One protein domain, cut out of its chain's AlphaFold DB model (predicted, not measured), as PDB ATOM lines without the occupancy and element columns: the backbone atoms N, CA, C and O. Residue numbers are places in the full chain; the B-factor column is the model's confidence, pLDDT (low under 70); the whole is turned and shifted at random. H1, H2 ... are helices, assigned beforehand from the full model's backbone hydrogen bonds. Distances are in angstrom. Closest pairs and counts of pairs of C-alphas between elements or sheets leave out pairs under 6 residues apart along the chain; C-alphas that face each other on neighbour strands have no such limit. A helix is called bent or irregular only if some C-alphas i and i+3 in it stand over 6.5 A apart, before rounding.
ATOM      1  N   ALA A   2     136.472 141.365 178.770       67.94
ATOM      2  CA  ALA A   2     135.281 141.381 179.638       67.94
ATOM      3  C   ALA A   2     135.196 140.246 180.687       67.94
ATOM      4  O   ALA A   2     134.907 140.522 181.846       67.94
ATOM      5  N   VAL A   3     135.516 138.994 180.326       73.94
ATOM      6  CA  VAL A   3     135.456 137.849 181.265       73.94
ATOM      7  C   VAL A   3     136.428 138.012 182.442       73.94
ATOM      8  O   VAL A   3     136.024 137.876 183.593       73.94
ATOM      9  N   ASN A   4     137.690 138.376 182.185       73.62
ATOM     10  CA  ASN A   4     138.670 138.609 183.255       73.62
ATOM     11  C   ASN A   4     138.277 139.804 184.136       73.62
ATOM     12  O   ASN A   4     138.422 139.742 185.352       73.62
ATOM     13  N   THR A   5     137.745 140.873 183.536       74.56
ATOM     14  CA  THR A   5     137.216 142.037 184.264       74.56
ATOM     15  C   THR A   5     136.092 141.627 185.221       74.56
ATOM     16  O   THR A   5     136.113 142.014 186.387       74.56
ATOM     17  N   PHE A   6     135.156 140.789 184.771       72.50
ATOM     18  CA  PHE A   6     134.068 140.289 185.609       72.50
ATOM     19  C   PHE A   6     134.575 139.446 186.792       72.50
ATOM     20  O   PHE A   6     134.154 139.662 187.926       72.50
ATOM     21  N   LEU A   7     135.521 138.528 186.564       74.62
ATOM     22  CA  LEU A   7     136.087 137.691 187.633       74.62
ATOM     23  C   LEU A   7     136.852 138.512 188.685       74.62
ATOM     24  O   LEU A   7     136.739 138.247 189.886       74.62
ATOM     25  N   ASN A   8     137.578 139.547 188.251       72.19
ATOM     26  CA  ASN A   8     138.248 140.480 189.157       72.19
ATOM     27  C   ASN A   8     137.243 141.250 190.025       72.19
ATOM     28  O   ASN A   8     137.496 141.467 191.208       72.19
ATOM     29  N   ALA A   9     136.095 141.633 189.459       68.00
ATOM     30  CA  ALA A   9     135.036 142.329 190.183       68.00
ATOM     31  C   ALA A   9     134.454 141.471 191.317       68.00
ATOM     32  O   ALA A   9     134.301 141.950 192.434       68.00
ATOM     33  N   VAL A  10     134.173 140.190 191.057       73.94
ATOM     34  CA  VAL A  10     133.627 139.263 192.069       73.94
ATOM     35  C   VAL A  10     134.584 139.080 193.250       73.94
ATOM     36  O   VAL A  10     134.143 138.908 194.383       73.94
ATOM     37  N   SER A  11     135.890 139.152 192.998       76.50
ATOM     38  CA  SER A  11     136.926 138.901 194.006       76.50
ATOM     39  C   SER A  11     137.360 140.155 194.774       76.50
ATOM     40  O   SER A  11     138.176 140.049 195.689       76.50
ATOM     41  N   SER A  12     136.875 141.347 194.400       77.81
ATOM     42  CA  SER A  12     137.356 142.591 195.004       77.81
ATOM     43  C   SER A  12     136.724 142.849 196.379       77.81
ATOM     44  O   SER A  12     135.495 142.863 196.492       77.81
ATOM     45  N   PRO A  13     137.534 143.127 197.419       79.88
ATOM     46  CA  PRO A  13     137.023 143.499 198.736       79.88
ATOM     47  C   PRO A  13     136.500 144.942 198.782       79.88
ATOM     48  O   PRO A  13     135.777 145.300 199.708       79.88
ATOM     49  N   GLN A  14     136.859 145.784 197.807       86.62
ATOM     50  CA  GLN A  14     136.517 147.205 197.795       86.62
ATOM     51  C   GLN A  14     135.309 147.454 196.894       86.62
ATOM     52  O   GLN A  14     135.328 147.164 195.698       86.62
ATOM     53  N   LEU A  15     134.251 148.032 197.463       87.62
ATOM     54  CA  LEU A  15     132.984 148.275 196.768       87.62
ATOM     55  C   LEU A  15     133.151 149.113 195.491       87.62
ATOM     56  O   LEU A  15     132.578 148.783 194.452       87.62
ATOM     57  N   GLY A  16     133.976 150.161 195.558       89.19
ATOM     58  CA  GLY A  16     134.292 151.005 194.407       89.19
ATOM     59  C   GLY A  16     134.942 150.221 193.265       89.19
ATOM     60  O   GLY A  16     134.527 150.354 192.114       89.19
ATOM     61  N   ASP A  17     135.889 149.335 193.579       87.88
ATOM     62  CA  ASP A  17     136.549 148.485 192.585       87.88
ATOM     63  C   ASP A  17     135.586 147.483 191.947       87.88
ATOM     64  O   ASP A  17     135.655 147.253 190.738       87.88
ATOM     65  N   ARG A  18     134.650 146.916 192.722       90.38
ATOM     66  CA  ARG A  18     133.596 146.044 192.175       90.38
ATOM     67  C   ARG A  18     132.783 146.786 191.117       90.38
ATOM     68  O   ARG A  18     132.666 146.310 189.987       90.38
ATOM     69  N   ILE A  19     132.281 147.976 191.462       93.56
ATOM     70  CA  ILE A  19     131.504 148.819 190.540       93.56
ATOM     71  C   ILE A  19     132.350 149.182 189.320       93.56
ATOM     72  O   ILE A  19     131.893 149.010 188.192       93.56
ATOM     73  N   HIS A  20     133.598 149.610 189.523       91.56
ATOM     74  CA  HIS A  20     134.518 149.949 188.441       91.56
ATOM     75  C   HIS A  20     134.655 148.796 187.441       91.56
ATOM     76  O   HIS A  20     134.459 148.996 186.241       91.56
ATOM     77  N   GLN A  21     134.960 147.588 187.909       91.44
ATOM     78  CA  GLN A  21     135.169 146.448 187.022       91.44
ATOM     79  C   GLN A  21     133.870 146.024 186.313       91.44
ATOM     80  O   GLN A  21     133.886 145.834 185.097       91.44
ATOM     81  N   PHE A  22     132.724 145.955 186.999       94.62
ATOM     82  CA  PHE A  22     131.456 145.626 186.332       94.62
ATOM     83  C   PHE A  22     131.058 146.669 185.284       94.62
ATOM     84  O   PHE A  22     130.699 146.319 184.159       94.62
ATOM     85  N   VAL A  23     131.211 147.956 185.594       95.38
ATOM     86  CA  VAL A  23     130.921 149.032 184.641       95.38
ATOM     87  C   VAL A  23     131.855 148.979 183.437       95.38
ATOM     88  O   VAL A  23     131.392 149.228 182.331       95.38
ATOM     89  N   ARG A  24     133.130 148.582 183.581       92.00
ATOM     90  CA  ARG A  24     134.041 148.399 182.429       92.00
ATOM     91  C   ARG A  24     133.555 147.350 181.434       92.00
ATOM     92  O   ARG A  24     133.842 147.479 180.246       92.00
ATOM     93  N   VAL A  25     132.847 146.317 181.895       92.50
ATOM     94  CA  VAL A  25     132.241 145.319 181.000       92.50
ATOM     95  C   VAL A  25     131.197 145.993 180.113       92.50
ATOM     96  O   VAL A  25     131.265 145.877 178.890       92.50
ATOM     97  N   VAL A  26     130.282 146.750 180.721       95.12
ATOM     98  CA  VAL A  26     129.238 147.492 179.999       95.12
ATOM     99  C   VAL A  26     129.862 148.575 179.116       95.12
ATOM    100  O   VAL A  26     129.499 148.715 177.950       95.12
ATOM    101  N   ASP A  27     130.858 149.297 179.623       92.19
ATOM    102  CA  ASP A  27     131.550 150.364 178.902       92.19
ATOM    103  C   ASP A  27     132.254 149.841 177.645       92.19
ATOM    104  O   ASP A  27     132.123 150.433 176.574       92.19
ATOM    105  N   GLY A  28     132.878 148.661 177.726       91.00
ATOM    106  CA  GLY A  28     133.453 147.970 176.571       91.00
ATOM    107  C   GLY A  28     132.444 147.728 175.442       91.00
ATOM    108  O   GLY A  28     132.795 147.883 174.274       91.00
ATOM    109  N   LEU A  29     131.182 147.434 175.777       93.31
ATOM    110  CA  LEU A  29     130.093 147.283 174.802       93.31
ATOM    111  C   LEU A  29     129.564 148.628 174.310       93.31
ATOM    112  O   LEU A  29     129.176 148.772 173.150       93.31
ATOM    113  N   THR A  30     129.551 149.645 175.169       92.94
ATOM    114  CA  THR A  30     129.149 150.984 174.741       92.94
ATOM    115  C   THR A  30     130.212 151.665 173.890       92.94
ATOM    116  O   THR A  30     129.852 152.534 173.110       92.94
ATOM    117  N   ARG A  31     131.500 151.313 173.999       87.81
ATOM    118  CA  ARG A  31     132.640 151.972 173.332       87.81
ATOM    119  C   ARG A  31     132.618 153.494 173.503       87.81
ATOM    120  O   ARG A  31     132.680 154.261 172.532       87.81
ATOM    121  N   VAL A  32     132.423 153.962 174.731       84.12
ATOM    122  CA  VAL A  32     132.443 155.393 175.037       84.12
ATOM    123  C   VAL A  32     133.893 155.844 175.200       84.12
ATOM    124  O   VAL A  32     134.536 155.594 176.204       84.12
ATOM    125  N   ILE A  33     134.418 156.513 174.171       69.12
ATOM    126  CA  ILE A  33     135.792 157.055 174.165       69.12
ATOM    127  C   ILE A  33     135.783 158.570 174.453       69.12
ATOM    128  O   ILE A  33     136.664 159.085 175.130       69.12
ATOM    129  N   TRP A  34     134.756 159.286 173.973       55.97
ATOM    130  CA  TRP A  34     134.595 160.744 174.095       55.97
ATOM    131  C   TRP A  34     133.163 161.092 174.525       55.97
ATOM    132  O   TRP A  34     132.212 160.439 174.084       55.97
ATOM    133  N   GLY A  35     132.993 162.118 175.370       61.16
ATOM    134  CA  GLY A  35     131.685 162.504 175.936       61.16
ATOM    135  C   GLY A  35     131.200 161.625 177.103       61.16
ATOM    136  O   GLY A  35     130.061 161.778 177.544       61.16
ATOM    137  N   GLY A  36     132.072 160.724 177.579       79.25
ATOM    138  CA  GLY A  36     131.999 159.907 178.798       79.25
ATOM    139  C   GLY A  36     130.604 159.668 179.370       79.25
ATOM    140  O   GLY A  36     129.837 158.835 178.897       79.25
ATOM    141  N   ARG A  37     130.269 160.436 180.405       85.50
ATOM    142  CA  ARG A  37     129.109 160.191 181.272       85.50
ATOM    143  C   ARG A  37     127.775 160.251 180.520       85.50
ATOM    144  O   ARG A  37     126.961 159.339 180.638       85.50
ATOM    145  N   THR A  38     127.558 161.294 179.719       89.56
ATOM    146  CA  THR A  38     126.296 161.478 178.980       89.56
ATOM    147  C   THR A  38     126.141 160.419 177.899       89.56
ATOM    148  O   THR A  38     125.080 159.820 177.765       89.56
ATOM    149  N   LYS A  39     127.211 160.131 177.152       92.50
ATOM    150  CA  LYS A  39     127.153 159.138 176.076       92.50
ATOM    151  C   LYS A  39     126.962 157.721 176.615       92.50
ATOM    152  O   LYS A  39     126.226 156.948 176.008       92.50
ATOM    153  N   PHE A  40     127.582 157.398 177.749       94.50
ATOM    154  CA  PHE A  40     127.375 156.128 178.441       94.50
ATOM    155  C   PHE A  40     125.919 155.966 178.879       94.50
ATOM    156  O   PHE A  40     125.297 154.964 178.534       94.50
ATOM    157  N   LYS A  41     125.350 156.982 179.541       95.19
ATOM    158  CA  LYS A  41     123.933 157.007 179.933       95.19
ATOM    159  C   LYS A  41     123.004 156.776 178.741       95.19
ATOM    160  O   LYS A  41     122.139 155.909 178.795       95.19
ATOM    161  N   GLU A  42     123.205 157.520 177.654       94.69
ATOM    162  CA  GLU A  42     122.383 157.400 176.446       94.69
ATOM    163  C   GLU A  42     122.497 156.012 175.802       94.69
ATOM    164  O   GLU A  42     121.491 155.431 175.405       94.69
ATOM    165  N   ARG A  43     123.702 155.432 175.742       95.88
ATOM    166  CA  ARG A  43     123.904 154.080 175.201       95.88
ATOM    167  C   ARG A  43     123.337 152.989 176.110       95.88
ATOM    168  O   ARG A  43     122.845 151.986 175.601       95.88
ATOM    169  N   CYS A  44     123.324 153.194 177.427       96.75
ATOM    170  CA  CYS A  44     122.712 152.249 178.362       96.75
ATOM    171  C   CYS A  44     121.207 152.078 178.138       96.75
ATOM    172  O   CYS A  44     120.694 151.003 178.425       96.75
ATOM    173  N   LYS A  45     120.509 153.049 177.531       96.88
ATOM    174  CA  LYS A  45     119.096 152.892 177.137       96.88
ATOM    175  C   LYS A  45     118.863 151.746 176.147       96.88
ATOM    176  O   LYS A  45     117.732 151.292 176.003       96.88
ATOM    177  N   THR A  46     119.899 151.267 175.453       97.81
ATOM    178  CA  THR A  46     119.814 150.049 174.634       97.81
ATOM    179  C   THR A  46     119.728 148.790 175.498       97.81
ATOM    180  O   THR A  46     119.046 147.848 175.110       97.81
ATOM    181  N   PHE A  47     120.357 148.790 176.674       97.38
ATOM    182  CA  PHE A  47     120.447 147.632 177.563       97.38
ATOM    183  C   PHE A  47     119.384 147.630 178.660       97.38
ATOM    184  O   PHE A  47     118.920 146.561 179.033       97.38
ATOM    185  N   VAL A  48     118.977 148.802 179.153       97.88
ATOM    186  CA  VAL A  48     118.010 148.959 180.249       97.88
ATOM    187  C   VAL A  48     116.853 149.881 179.853       97.88
ATOM    188  O   VAL A  48     117.015 150.708 178.945       97.88
ATOM    189  N   PRO A  49     115.676 149.774 180.500       97.12
ATOM    190  CA  PRO A  49     114.593 150.741 180.339       97.12
ATOM    191  C   PRO A  49     115.059 152.190 180.557       97.12
ATOM    192  O   PRO A  49     115.952 152.462 181.363       97.12
ATOM    193  N   SER A  50     114.477 153.137 179.821       96.00
ATOM    194  CA  SER A  50     114.967 154.523 179.773       96.00
ATOM    195  C   SER A  50     114.875 155.235 181.123       96.00
ATOM    196  O   SER A  50     115.745 156.036 181.459       96.00
ATOM    197  N   GLU A  51     113.865 154.900 181.919       96.19
ATOM    198  CA  GLU A  51     113.656 155.364 183.290       96.19
ATOM    199  C   GLU A  51     114.731 154.871 184.272       96.19
ATOM    200  O   GLU A  51     114.871 155.418 185.362       96.19
ATOM    201  N   GLN A  52     115.532 153.876 183.882       96.69
ATOM    202  CA  GLN A  52     116.620 153.320 184.687       96.69
ATOM    203  C   GLN A  52     118.003 153.816 184.241       96.69
ATOM    204  O   GLN A  52     119.013 153.490 184.863       96.69
ATOM    205  N   ALA A  53     118.078 154.649 183.197       95.25
ATOM    206  CA  ALA A  53     119.345 155.160 182.677       95.25
ATOM    207  C   ALA A  53     120.107 156.037 183.694       95.25
ATOM    208  O   ALA A  53     121.336 156.095 183.652       95.25
ATOM    209  N   ASP A  54     119.406 156.692 184.625       95.88
ATOM    210  CA  ASP A  54     120.034 157.452 185.717       95.88
ATOM    211  C   ASP A  54     120.863 156.553 186.642       95.88
ATOM    212  O   ASP A  54     121.966 156.930 187.034       95.88
ATOM    213  N   ALA A  55     120.407 155.324 186.907       96.31
ATOM    214  CA  ALA A  55     121.186 154.354 187.670       96.31
ATOM    215  C   ALA A  55     122.506 154.023 186.960       96.31
ATOM    216  O   ALA A  55     123.562 154.007 187.590       96.31
ATOM    217  N   CYS A  56     122.469 153.810 185.640       96.62
ATOM    218  CA  CYS A  56     123.673 153.566 184.842       96.62
ATOM    219  C   CYS A  56     124.625 154.766 184.862       96.62
ATOM    220  O   CYS A  56     125.842 154.588 184.936       96.62
ATOM    221  N   TRP A  57     124.088 155.988 184.826       96.25
ATOM    222  CA  TRP A  57     124.892 157.198 184.963       96.25
ATOM    223  C   TRP A  57     125.610 157.249 186.316       96.25
ATOM    224  O   TRP A  57     126.820 157.473 186.338       96.25
ATOM    225  N   GLU A  58     124.914 156.967 187.421       96.44
ATOM    226  CA  GLU A  58     125.540 156.930 188.748       96.44
ATOM    227  C   GLU A  58     126.639 155.865 188.833       96.44
ATOM    228  O   GLU A  58     127.740 156.164 189.288       96.44
ATOM    229  N   MET A  59     126.386 154.647 188.335       96.31
ATOM    230  CA  MET A  59     127.404 153.585 188.280       96.31
ATOM    231  C   MET A  59     128.661 154.050 187.530       96.31
ATOM    232  O   MET A  59     129.786 153.800 187.969       96.31
ATOM    233  N   TYR A  60     128.484 154.757 186.411       95.81
ATOM    234  CA  TYR A  60     129.592 155.283 185.620       95.81
ATOM    235  C   TYR A  60     130.345 156.413 186.331       95.81
ATOM    236  O   TYR A  60     131.571 156.470 186.252       95.81
ATOM    237  N   VAL A  61     129.642 157.285 187.059       95.38
ATOM    238  CA  VAL A  61     130.272 158.310 187.903       95.38
ATOM    239  C   VAL A  61     131.155 157.660 188.965       95.38
ATOM    240  O   VAL A  61     132.337 157.989 189.034       95.38
ATOM    241  N   ILE A  62     130.627 156.685 189.711       94.88
ATOM    242  CA  ILE A  62     131.386 155.939 190.727       94.88
ATOM    243  C   ILE A  62     132.625 155.300 190.092       94.88
ATOM    244  O   ILE A  62     133.735 155.456 190.599       94.88
ATOM    245  N   ARG A  63     132.460 154.627 188.946       94.38
ATOM    246  CA  ARG A  63     133.567 154.026 188.194       94.38
ATOM    247  C   ARG A  63     134.653 155.047 187.844       94.38
ATOM    248  O   ARG A  63     135.833 154.750 188.011       94.38
ATOM    249  N   CYS A  64     134.273 156.226 187.351       93.38
ATOM    250  CA  CYS A  64     135.226 157.287 187.037       93.38
ATOM    251  C   CYS A  64     135.939 157.802 188.286       93.38
ATOM    252  O   CYS A  64     137.149 157.980 188.237       93.38
ATOM    253  N   ASN A  65     135.228 158.021 189.390       94.06
ATOM    254  CA  ASN A  65     135.841 158.524 190.617       94.06
ATOM    255  C   ASN A  65     136.879 157.525 191.152       94.06
ATOM    256  O   ASN A  65     138.015 157.903 191.425       94.06
ATOM    257  N   VAL A  66     136.535 156.233 191.175       92.25
ATOM    258  CA  VAL A  66     137.453 155.152 191.571       92.25
ATOM    259  C   VAL A  66     138.684 155.091 190.661       92.25
ATOM    260  O   VAL A  66     139.802 154.994 191.154       92.25
ATOM    261  N   GLU A  67     138.513 155.196 189.337       90.50
ATOM    262  CA  GLU A  67     139.640 155.221 188.390       90.50
ATOM    263  C   GLU A  67     140.607 156.390 188.637       90.50
ATOM    264  O   GLU A  67     141.814 156.238 188.449       90.50
ATOM    265  N   HIS A  68     140.093 157.541 189.074       91.25
ATOM    266  CA  HIS A  68     140.889 158.736 189.354       91.25
ATOM    267  C   HIS A  68     141.306 158.853 190.829       91.25
ATOM    268  O   HIS A  68     141.755 159.921 191.242       91.25
ATOM    269  N   PHE A  69     141.189 157.773 191.613       91.88
ATOM    270  CA  PHE A  69     141.537 157.734 193.040       91.88
ATOM    271  C   PHE A  69     140.798 158.793 193.880       91.88
ATOM    272  O   PHE A  69     141.355 159.365 194.817       91.88
ATOM    273  N   GLN A  70     139.544 159.068 193.525       92.12
ATOM    274  CA  GLN A  70     138.640 159.986 194.216       92.12
ATOM    275  C   GLN A  70     137.632 159.227 195.082       92.12
ATOM    276  O   GLN A  70     137.452 158.014 194.944       92.12
ATOM    277  N   ASP A  71     136.937 159.962 195.954       91.12
ATOM    278  CA  ASP A  71     135.809 159.403 196.695       91.12
ATOM    279  C   ASP A  71     134.732 158.893 195.714       91.12
ATOM    280  O   ASP A  71     134.334 159.637 194.809       91.12
ATOM    281  N   PRO A  72     134.228 157.651 195.862       92.19
ATOM    282  CA  PRO A  72     133.266 157.079 194.922       92.19
ATOM    283  C   PRO A  72     132.011 157.943 194.714       92.19
ATOM    284  O   PRO A  72     131.458 157.963 193.613       92.19
ATOM    285  N   SER A  73     131.593 158.698 195.732       94.19
ATOM    286  CA  SER A  73     130.390 159.534 195.730       94.19
ATOM    287  C   SER A  73     130.631 161.002 195.346       94.19
ATOM    288  O   SER A  73     129.660 161.741 195.208       94.19
ATOM    289  N   GLN A  74     131.887 161.420 195.123       93.75
ATOM    290  CA  GLN A  74     132.304 162.831 194.992       93.75
ATOM    291  C   GLN A  74     131.446 163.677 194.034       93.75
ATOM    292  O   GLN A  74     131.153 164.836 194.313       93.75
ATOM    293  N   ASP A  75     131.048 163.088 192.908       94.62
ATOM    294  CA  ASP A  75     130.318 163.756 191.822       94.62
ATOM    295  C   ASP A  75     128.816 163.403 191.800       94.62
ATOM    296  O   ASP A  75     128.113 163.665 190.819       94.62
ATOM    297  N   LEU A  76     128.319 162.770 192.863       95.50
ATOM    298  CA  LEU A  76     126.916 162.418 193.044       95.50
ATOM    299  C   LEU A  76     126.237 163.374 194.035       95.50
ATOM    300  O   LEU A  76     126.910 164.012 194.846       95.50
ATOM    301  N   PRO A  77     124.892 163.461 194.031       96.25
ATOM    302  CA  PRO A  77     124.173 164.166 195.084       96.25
ATOM    303  C   PRO A  77     124.601 163.657 196.461       96.25
ATOM    304  O   PRO A  77     124.633 162.441 196.691       96.25
ATOM    305  N   ALA A  78     124.939 164.586 197.354       95.38
ATOM    306  CA  ALA A  78     125.356 164.261 198.709       95.38
ATOM    307  C   ALA A  78     124.205 163.604 199.480       95.38
ATOM    308  O   ALA A  78     123.062 164.061 199.428       95.38
ATOM    309  N   LEU A  79     124.530 162.541 200.207       96.12
ATOM    310  CA  LEU A  79     123.618 161.806 201.074       96.12
ATOM    311  C   LEU A  79     124.271 161.628 202.452       96.12
ATOM    312  O   LEU A  79     125.501 161.675 202.556       96.12
ATOM    313  N   PRO A  80     123.486 161.411 203.523       95.06
ATOM    314  CA  PRO A  80     124.028 160.908 204.779       95.06
ATOM    315  C   PRO A  80     124.873 159.651 204.543       95.06
ATOM    316  O   PRO A  80     124.538 158.838 203.684       95.06
ATOM    317  N   ARG A  81     125.940 159.460 205.332       90.12
ATOM    318  CA  ARG A  81     126.907 158.358 205.145       90.12
ATOM    319  C   ARG A  81     126.234 156.998 204.935       90.12
ATOM    320  O   ARG A  81     126.620 156.262 204.034       90.12
ATOM    321  N   ARG A  82     125.215 156.672 205.740       89.62
ATOM    322  CA  ARG A  82     124.506 155.391 205.624       89.62
ATOM    323  C   ARG A  82     123.754 155.262 204.300       89.62
ATOM    324  O   ARG A  82     123.877 154.237 203.643       89.62
ATOM    325  N   ASP A  83     123.046 156.301 203.875       93.19
ATOM    326  CA  ASP A  83     122.317 156.302 202.603       93.19
ATOM    327  C   ASP A  83     123.271 156.250 201.401       93.19
ATOM    328  O   ASP A  83     122.980 155.589 200.403       93.19
ATOM    329  N   ASP A  84     124.441 156.886 201.507       93.06
ATOM    330  CA  ASP A  84     125.482 156.801 200.484       93.06
ATOM    331  C   ASP A  84     126.082 155.389 200.381       93.06
ATOM    332  O   ASP A  84     126.220 154.843 199.283       93.06
ATOM    333  N   MET A  85     126.340 154.734 201.517       90.25
ATOM    334  CA  MET A  85     126.741 153.325 201.537       90.25
ATOM    335  C   MET A  85     125.673 152.427 200.905       90.25
ATOM    336  O   MET A  85     125.997 151.597 200.052       90.25
ATOM    337  N   LEU A  86     124.398 152.603 201.278       91.69
ATOM    338  CA  LEU A  86     123.276 151.861 200.692       91.69
ATOM    339  C   LEU A  86     123.222 152.055 199.171       91.69
ATOM    340  O   LEU A  86     123.071 151.076 198.434       91.69
ATOM    341  N   ARG A  87     123.403 153.295 198.694       94.00
ATOM    342  CA  ARG A  87     123.526 153.609 197.265       94.00
ATOM    343  C   ARG A  87     124.675 152.829 196.636       94.00
ATOM    344  O   ARG A  87     124.448 152.152 195.637       94.00
ATOM    345  N   GLY A  88     125.871 152.863 197.219       92.94
ATOM    346  CA  GLY A  88     127.032 152.130 196.711       92.94
ATOM    347  C   GLY A  88     126.761 150.628 196.561       92.94
ATOM    348  O   GLY A  88     126.964 150.064 195.487       92.94
ATOM    349  N   TYR A  89     126.242 149.978 197.605       92.00
ATOM    350  CA  TYR A  89     125.939 148.543 197.570       92.00
ATOM    351  C   TYR A  89     124.859 148.202 196.541       92.00
ATOM    352  O   TYR A  89     125.004 147.233 195.791       92.00
ATOM    353  N   ARG A  90     123.809 149.026 196.452       93.62
ATOM    354  CA  ARG A  90     122.756 148.874 195.444       93.62
ATOM    355  C   ARG A  90     123.328 148.979 194.029       93.62
ATOM    356  O   ARG A  90     123.072 148.103 193.207       93.62
ATOM    357  N   ARG A  91     124.158 149.994 193.762       95.38
ATOM    358  CA  ARG A  91     124.804 150.205 192.454       95.38
ATOM    359  C   ARG A  91     125.783 149.093 192.101       95.38
ATOM    360  O   ARG A  91     125.856 148.723 190.936       95.38
ATOM    361  N   ALA A  92     126.492 148.519 193.072       92.75
ATOM    362  CA  ALA A  92     127.342 147.355 192.827       92.75
ATOM    363  C   ALA A  92     126.540 146.136 192.380       92.75
ATOM    364  O   ALA A  92     126.940 145.462 191.432       92.75
ATOM    365  N   HIS A  93     125.400 145.883 193.022       92.38
ATOM    366  CA  HIS A  93     124.541 144.762 192.664       92.38
ATOM    367  C   HIS A  93     123.901 144.941 191.278       92.38
ATOM    368  O   HIS A  93     123.903 144.022 190.461       92.38
ATOM    369  N   GLU A  94     123.419 146.148 190.976       95.69
ATOM    370  CA  GLU A  94     122.889 146.488 189.651       95.69
ATOM    371  C   GLU A  94     123.960 146.407 188.560       95.69
ATOM    372  O   GLU A  94     123.699 145.844 187.497       95.69
ATOM    373  N   ALA A  95     125.167 146.922 188.821       95.94
ATOM    374  CA  ALA A  95     126.278 146.866 187.875       95.94
ATOM    375  C   ALA A  95     126.675 145.418 187.570       95.94
ATOM    376  O   ALA A  95     126.882 145.071 186.408       95.94
ATOM    377  N   GLU A  96     126.749 144.567 188.596       95.12
ATOM    378  CA  GLU A  96     127.029 143.141 188.442       95.12
ATOM    379  C   GLU A  96     125.980 142.447 187.573       95.12
ATOM    380  O   GLU A  96     126.327 141.750 186.616       95.12
ATOM    381  N   ALA A  97     124.701 142.641 187.900       95.25
ATOM    382  CA  ALA A  97     123.601 142.006 187.192       95.25
ATOM    383  C   ALA A  97     123.529 142.466 185.732       95.25
ATOM    384  O   ALA A  97     123.427 141.628 184.839       95.25
ATOM    385  N   LEU A  98     123.684 143.770 185.483       96.56
ATOM    386  CA  LEU A  98     123.721 144.326 184.133       96.56
ATOM    387  C   LEU A  98     124.918 143.800 183.334       96.56
ATOM    388  O   LEU A  98     124.763 143.397 182.186       96.56
ATOM    389  N   ALA A  99     126.115 143.769 183.926       95.88
ATOM    390  CA  ALA A  99     127.300 143.231 183.261       95.88
ATOM    391  C   ALA A  99     127.121 141.748 182.904       95.88
ATOM    392  O   ALA A  99     127.483 141.326 181.805       95.88
ATOM    393  N   ARG A 100     126.544 140.963 183.821       95.19
ATOM    394  CA  ARG A 100     126.250 139.543 183.613       95.19
ATOM    395  C   ARG A 100     125.230 139.339 182.498       95.19
ATOM    396  O   ARG A 100     125.480 138.516 181.623       95.19
ATOM    397  N   ASP A 101     124.130 140.087 182.521       96.81
ATOM    398  CA  ASP A 101     123.081 140.016 181.506       96.81
ATOM    399  C   ASP A 101     123.619 140.412 180.129       96.81
ATOM    400  O   ASP A 101     123.548 139.612 179.204       96.81
ATOM    401  N   CYS A 102     124.292 141.561 180.011       96.44
ATOM    402  CA  CYS A 102     124.880 142.006 178.748       96.44
ATOM    403  C   CYS A 102     125.871 140.987 178.165       96.44
ATOM    404  O   CYS A 102     125.872 140.750 176.957       96.44
ATOM    405  N   MET A 103     126.719 140.376 179.001       95.44
ATOM    406  CA  MET A 103     127.636 139.331 178.541       95.44
ATOM    407  C   MET A 103     126.897 138.067 178.117       95.44
ATOM    408  O   MET A 103     127.190 137.535 177.050       95.44
ATOM    409  N   ALA A 104     125.963 137.573 178.933       96.31
ATOM    410  CA  ALA A 104     125.196 136.376 178.609       96.31
ATOM    411  C   ALA A 104     124.388 136.585 177.323       96.31
ATOM    412  O   ALA A 104     124.434 135.746 176.430       96.31
ATOM    413  N   HIS A 105     123.731 137.734 177.188       97.12
ATOM    414  CA  HIS A 105     122.969 138.111 176.008       97.12
ATOM    415  C   HIS A 105     123.853 138.192 174.767       97.12
ATOM    416  O   HIS A 105     123.511 137.614 173.740       97.12
ATOM    417  N   LEU A 106     125.024 138.827 174.844       96.12
ATOM    418  CA  LEU A 106     125.945 138.856 173.710       96.12
ATOM    419  C   LEU A 106     126.443 137.449 173.345       96.12
ATOM    420  O   LEU A 106     126.427 137.082 172.176       96.12
ATOM    421  N   LEU A 107     126.879 136.653 174.322       95.81
ATOM    422  CA  LEU A 107     127.487 135.339 174.081       95.81
ATOM    423  C   LEU A 107     126.485 134.280 173.611       95.81
ATOM    424  O   LEU A 107     126.863 133.394 172.853       95.81
ATOM    425  N   LEU A 108     125.229 134.356 174.051       97.19
ATOM    426  CA  LEU A 108     124.193 133.376 173.714       97.19
ATOM    427  C   LEU A 108     123.413 133.732 172.440       97.19
ATOM    428  O   LEU A 108     122.673 132.891 171.938       97.19
ATOM    429  N   ASN A 109     123.583 134.942 171.896       97.19
ATOM    430  CA  ASN A 109     122.923 135.381 170.668       97.19
ATOM    431  C   ASN A 109     123.953 135.641 169.558       97.19
ATOM    432  O   ASN A 109     124.359 136.780 169.326       97.19
ATOM    433  N   GLU A 110     124.331 134.589 168.827       97.38
ATOM    434  CA  GLU A 110     125.284 134.650 167.704       97.38
ATOM    435  C   GLU A 110     124.987 135.764 166.672       97.38
ATOM    436  O   GLU A 110     125.928 136.446 166.255       97.38
ATOM    437  N   PRO A 111     123.720 136.072 166.310       96.56
ATOM    438  CA  PRO A 111     123.430 137.181 165.400       96.56
ATOM    439  C   PRO A 111     123.911 138.557 165.885       96.56
ATOM    440  O   PRO A 111     124.112 139.442 165.052       96.56
ATOM    441  N   LEU A 112     124.119 138.758 167.195       96.94
ATOM    442  CA  LEU A 112     124.660 140.008 167.743       96.94
ATOM    443  C   LEU A 112     126.159 140.170 167.485       96.94
ATOM    444  O   LEU A 112     126.648 141.299 167.463       96.94
ATOM    445  N   TRP A 113     126.902 139.082 167.273       96.19
ATOM    446  CA  TRP A 113     128.366 139.125 167.215       96.19
ATOM    447  C   TRP A 113     128.865 140.004 166.073       96.19
ATOM    448  O   TRP A 113     129.780 140.803 166.264       96.19
ATOM    449  N   GLN A 114     128.195 139.951 164.919       96.31
ATOM    450  CA  GLN A 114     128.516 140.801 163.770       96.31
ATOM    451  C   GLN A 114     128.369 142.301 164.075       96.31
ATOM    452  O   GLN A 114     129.009 143.120 163.431       96.31
ATOM    453  N   HIS A 115     127.530 142.684 165.042       96.31
ATOM    454  CA  HIS A 115     127.313 144.083 165.413       96.31
ATOM    455  C   HIS A 115     128.309 144.576 166.464       96.31
ATOM    456  O   HIS A 115     128.547 145.776 166.544       96.31
ATOM    457  N   PHE A 116     128.893 143.667 167.249       94.69
ATOM    458  CA  PHE A 116     129.825 143.980 168.337       94.69
ATOM    459  C   PHE A 116     131.277 143.575 168.037       94.69
ATOM    460  O   PHE A 116     132.129 143.672 168.917       94.69
ATOM    461  N   ALA A 117     131.581 143.179 166.797       92.06
ATOM    462  CA  ALA A 117     132.950 143.034 166.314       92.06
ATOM    463  C   ALA A 117     133.703 144.382 166.340       92.06
ATOM    464  O   ALA A 117     133.097 145.456 166.227       92.06
ATOM    465  N   ASP A 118     135.032 144.330 166.480       86.19
ATOM    466  CA  ASP A 118     135.892 145.506 166.703       86.19
ATOM    467  C   ASP A 118     135.742 146.597 165.628       86.19
ATOM    468  O   ASP A 118     135.829 147.794 165.929       86.19
ATOM    469  N   ASP A 119     135.490 146.216 164.380       90.75
ATOM    470  CA  ASP A 119     135.282 147.103 163.235       90.75
ATOM    471  C   ASP A 119     133.810 147.522 163.045       90.75
ATOM    472  O   ASP A 119     133.543 148.558 162.436       90.75
ATOM    473  N   GLN A 120     132.854 146.792 163.632       93.62
ATOM    474  CA  GLN A 120     131.411 146.979 163.409       93.62
ATOM    475  C   GLN A 120     130.682 147.729 164.529       93.62
ATOM    476  O   GLN A 120     129.694 148.422 164.276       93.62
ATOM    477  N   ILE A 121     131.179 147.678 165.764       93.44
ATOM    478  CA  ILE A 121     130.505 148.276 166.933       93.44
ATOM    479  C   ILE A 121     130.273 149.792 166.800       93.44
ATOM    480  O   ILE A 121     129.284 150.327 167.299       93.44
ATOM    481  N   ASN A 122     131.132 150.510 166.068       92.88
ATOM    482  CA  ASN A 122     130.896 151.927 165.768       92.88
ATOM    483  C   ASN A 122     129.713 152.125 164.811       92.88
ATOM    484  O   ASN A 122     128.929 153.052 165.013       92.88
ATOM    485  N   ALA A 123     129.561 151.252 163.810       95.62
ATOM    486  CA  ALA A 123     128.432 151.276 162.888       95.62
ATOM    487  C   ALA A 123     127.122 150.929 163.608       95.62
ATOM    488  O   ALA A 123     126.111 151.585 163.372       95.62
ATOM    489  N   PHE A 124     127.147 149.976 164.549       96.69
ATOM    490  CA  PHE A 124     126.004 149.702 165.425       96.69
ATOM    491  C   PHE A 124     125.569 150.955 166.193       96.69
ATOM    492  O   PHE A 124     124.404 151.346 166.145       96.69
ATOM    493  N   TRP A 125     126.506 151.646 166.849       95.50
ATOM    494  CA  TRP A 125     126.171 152.838 167.630       95.50
ATOM    495  C   TRP A 125     125.794 154.067 166.794       95.50
ATOM    496  O   TRP A 125     125.199 154.990 167.351       95.50
ATOM    497  N   ALA A 126     126.113 154.090 165.499       95.00
ATOM    498  CA  ALA A 126     125.683 155.141 164.578       95.00
ATOM    499  C   ALA A 126     124.202 155.020 164.171       95.00
ATOM    500  O   ALA A 126     123.638 155.979 163.648       95.00
ATOM    501  N   ARG A 127     123.563 153.869 164.426       96.94
ATOM    502  CA  ARG A 127     122.143 153.645 164.128       96.94
ATOM    503  C   ARG A 127     121.214 154.453 165.046       96.94
ATOM    504  O   ARG A 127     121.594 154.735 166.193       96.94
ATOM    505  N   PRO A 128     119.985 154.764 164.586       96.62
ATOM    506  CA  PRO A 128     118.911 155.279 165.433       96.62
ATOM    507  C   PRO A 128     118.638 154.379 166.644       96.62
ATOM    508  O   PRO A 128     118.852 153.168 166.597       96.62
ATOM    509  N   GLU A 129     118.139 154.963 167.736       94.31
ATOM    510  CA  GLU A 129     117.856 154.223 168.975       94.31
ATOM    511  C   GLU A 129     116.899 153.047 168.756       94.31
ATOM    512  O   GLU A 129     117.147 151.963 169.278       94.31
ATOM    513  N   GLU A 130     115.864 153.239 167.940       95.69
ATOM    514  CA  GLU A 130     114.869 152.215 167.613       95.69
ATOM    515  C   GLU A 130     115.496 151.002 166.917       95.69
ATOM    516  O   GLU A 130     115.229 149.864 167.297       95.69
ATOM    517  N   GLU A 131     116.402 151.226 165.959       97.94
ATOM    518  CA  GLU A 131     117.135 150.143 165.297       97.94
ATOM    519  C   GLU A 131     118.053 149.404 166.272       97.94
ATOM    520  O   GLU A 131     118.109 148.176 166.262       97.94
ATOM    521  N   ARG A 132     118.764 150.135 167.142       97.69
ATOM    522  CA  ARG A 132     119.623 149.513 168.161       97.69
ATOM    523  C   ARG A 132     118.806 148.664 169.127       97.69
ATOM    524  O   ARG A 132     119.238 147.569 169.471       97.69
ATOM    525  N   ALA A 133     117.638 149.151 169.541       96.06
ATOM    526  CA  ALA A 133     116.718 148.420 170.403       96.06
ATOM    527  C   ALA A 133     116.143 147.179 169.703       96.06
ATOM    528  O   ALA A 133     116.053 146.131 170.330       96.06
ATOM    529  N   ALA A 134     115.814 147.264 168.412       97.38
ATOM    530  CA  ALA A 134     115.339 146.122 167.634       97.38
ATOM    531  C   ALA A 134     116.419 145.041 167.457       97.38
ATOM    532  O   ALA A 134     116.119 143.855 167.564       97.38
ATOM    533  N   ILE A 135     117.673 145.447 167.220       97.75
ATOM    534  CA  ILE A 135     118.816 144.529 167.110       97.75
ATOM    535  C   ILE A 135     119.129 143.891 168.464       97.75
ATOM    536  O   ILE A 135     119.284 142.677 168.539       97.75
ATOM    537  N   TRP A 136     119.236 144.694 169.529       97.62
ATOM    538  CA  TRP A 136     119.554 144.190 170.865       97.62
ATOM    539  C   TRP A 136     118.430 143.309 171.416       97.62
ATOM    540  O   TRP A 136     118.692 142.243 171.961       97.62
ATOM    541  N   GLY A 137     117.176 143.717 171.245       97.00
ATOM    542  CA  GLY A 137     116.011 142.995 171.732       97.00
ATOM    543  C   GLY A 137     115.636 143.374 173.165       97.00
ATOM    544  O   GLY A 137     115.533 144.553 173.512       97.00
ATOM    545  N   LYS A 138     115.341 142.363 173.991       96.62
ATOM    546  CA  LYS A 138     114.793 142.567 175.337       96.62
ATOM    547  C   LYS A 138     115.793 143.318 176.224       96.62
ATOM    548  O   LYS A 138     116.934 142.900 176.376       96.62
ATOM    549  N   LYS A 139     115.325 144.403 176.843       97.50
ATOM    550  CA  LYS A 139     116.084 145.174 177.832       97.50
ATOM    551  C   LYS A 139     116.078 144.470 179.192       97.50
ATOM    552  O   LYS A 139     115.076 143.860 179.573       97.50
ATOM    553  N   PHE A 140     117.177 144.597 179.920       97.38
ATOM    554  CA  PHE A 140     117.326 144.126 181.285       97.38
ATOM    555  C   PHE A 140     116.716 145.121 182.270       97.38
ATOM    556  O   PHE A 140     117.030 146.309 182.244       97.38
ATOM    557  N   ASP A 141     115.852 144.632 183.151       96.38
ATOM    558  CA  ASP A 141     115.249 145.431 184.212       96.38
ATOM    559  C   ASP A 141     116.131 145.381 185.471       96.38
ATOM    560  O   ASP A 141     116.207 144.355 186.150       96.38
ATOM    561  N   LEU A 142     116.781 146.499 185.812       94.88
ATOM    562  CA  LEU A 142     117.618 146.624 187.009       94.88
ATOM    563  C   LEU A 142     116.828 146.393 188.304       94.88
ATOM    564  O   LEU A 142     117.413 145.981 189.305       94.88
ATOM    565  N   ALA A 143     115.508 146.612 188.308       91.75
ATOM    566  CA  ALA A 143     114.676 146.339 189.476       91.75
ATOM    567  C   ALA A 143     114.670 144.843 189.835       91.75
ATOM    568  O   ALA A 143     114.611 144.495 191.016       91.75
ATOM    569  N   VAL A 144     114.802 143.960 188.835       88.69
ATOM    570  CA  VAL A 144     114.915 142.511 189.053       88.69
ATOM    571  C   VAL A 144     116.185 142.188 189.831       88.69
ATOM    572  O   VAL A 144     116.126 141.396 190.771       88.69
ATOM    573  N   ALA A 145     117.302 142.846 189.503       82.38
ATOM    574  CA  ALA A 145     118.564 142.653 190.210       82.38
ATOM    575  C   ALA A 145     118.415 142.970 191.702       82.38
ATOM    576  O   ALA A 145     118.813 142.189 192.551       82.38
ATOM    577  N   VAL A 146     117.774 144.084 192.052       84.94
ATOM    578  CA  VAL A 146     117.684 144.519 193.456       84.94
ATOM    579  C   VAL A 146     116.539 143.883 194.248       84.94
ATOM    580  O   VAL A 146     116.392 144.184 195.429       84.94
ATOM    581  N   SER A 147     115.732 143.001 193.651       86.12
ATOM    582  CA  SER A 147     114.607 142.349 194.345       86.12
ATOM    583  C   SER A 147     115.051 141.501 195.551       86.12
ATOM    584  O   SER A 147     114.358 141.408 196.572       86.12
ATOM    585  N   GLU A 148     116.256 140.936 195.479       76.44
ATOM    586  CA  GLU A 148     116.870 140.163 196.560       76.44
ATOM    587  C   GLU A 148     117.821 140.988 197.432       76.44
ATOM    588  O   GLU A 148     118.350 140.480 198.419       76.44
ATOM    589  N   PHE A 149     118.008 142.275 197.131       81.75
ATOM    590  CA  PHE A 149     118.835 143.151 197.948       81.75
ATOM    591  C   PHE A 149     118.237 143.273 199.356       81.75
ATOM    592  O   PHE A 149     117.037 143.508 199.529       81.75
ATOM    593  N   ARG A 150     119.074 143.077 200.377       80.62
ATOM    594  CA  ARG A 150     118.694 143.155 201.794       80.62
ATOM    595  C   ARG A 150     119.523 144.254 202.465       80.62
ATOM    596  O   ARG A 150     120.656 143.984 202.862       80.62
TER     597      ARG A 150
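Overview. This is residues 2 to 150 of the 157 residues of an uncharacterized protein of Anaeromyxobacter sp. (strain K) (UniProt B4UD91). One long helix, H5, runs most of the length of a body of crossed helices: H2 packs on it slantwise, H4 crosses both, H1 folds back along H2, and H3 pairs with H4. The short helices H6, H7 and H8 group loosely at the end where H5 stops, and the last stretch returns to H5 with H9. The printed part has 149 residues with nine named helices, H1 to H9 in order, and no named strand: all helix. It is compact, with a radius of gyration of the C-alphas of 14.9 A and spans of 44 by 30 by 29 A.

Along the chain. H1, residues 2 to 10, begins at C-alpha (135.281, 141.381, 179.638). H2 is residues 15 to 30, 22.5 A; H3 36 to 44; H4 50 to 67, 26.1 A, irregular, with C-alphas 51 and 54 7.1 A apart. H5, residues 81 to 108, is 40.2 A long. H6 is 110 to 116, H7 121 to 126, H8 129 to 136. H9, 142 to 146, ends at C-alpha (117.684, 144.519, 193.456).

Arrangement. H2 and H1 form a hairpin, closest at C-alphas Arg 18 and Ala 9, 4.5 A. H2 touches H5 at a steep tilt of 36 degrees, only just past shallow, closest at C-alphas Ile 19 and Ala 92, 5.0 A. H3 and H4 form a hairpin, closest at C-alphas Lys 41 and Trp 57, 5.1 A. H9 touches H5, closest at C-alphas Ala 145 and Glu 94, 5.8 A. Not every O i to N i+4 pair is within hydrogen-bond range in H4, 11 of 14, and H6, 1 of 3, with 3 of 4 O i to N i+3 pairs.

Size, cuts and confidence. The C-alphas farthest apart, Pro 80 and Pro 111, are 46.0 A apart. The printed part has no cut. The link H4 to H5 is long. pLDDT is under 70 at residues 2, 9 and 33 to 35.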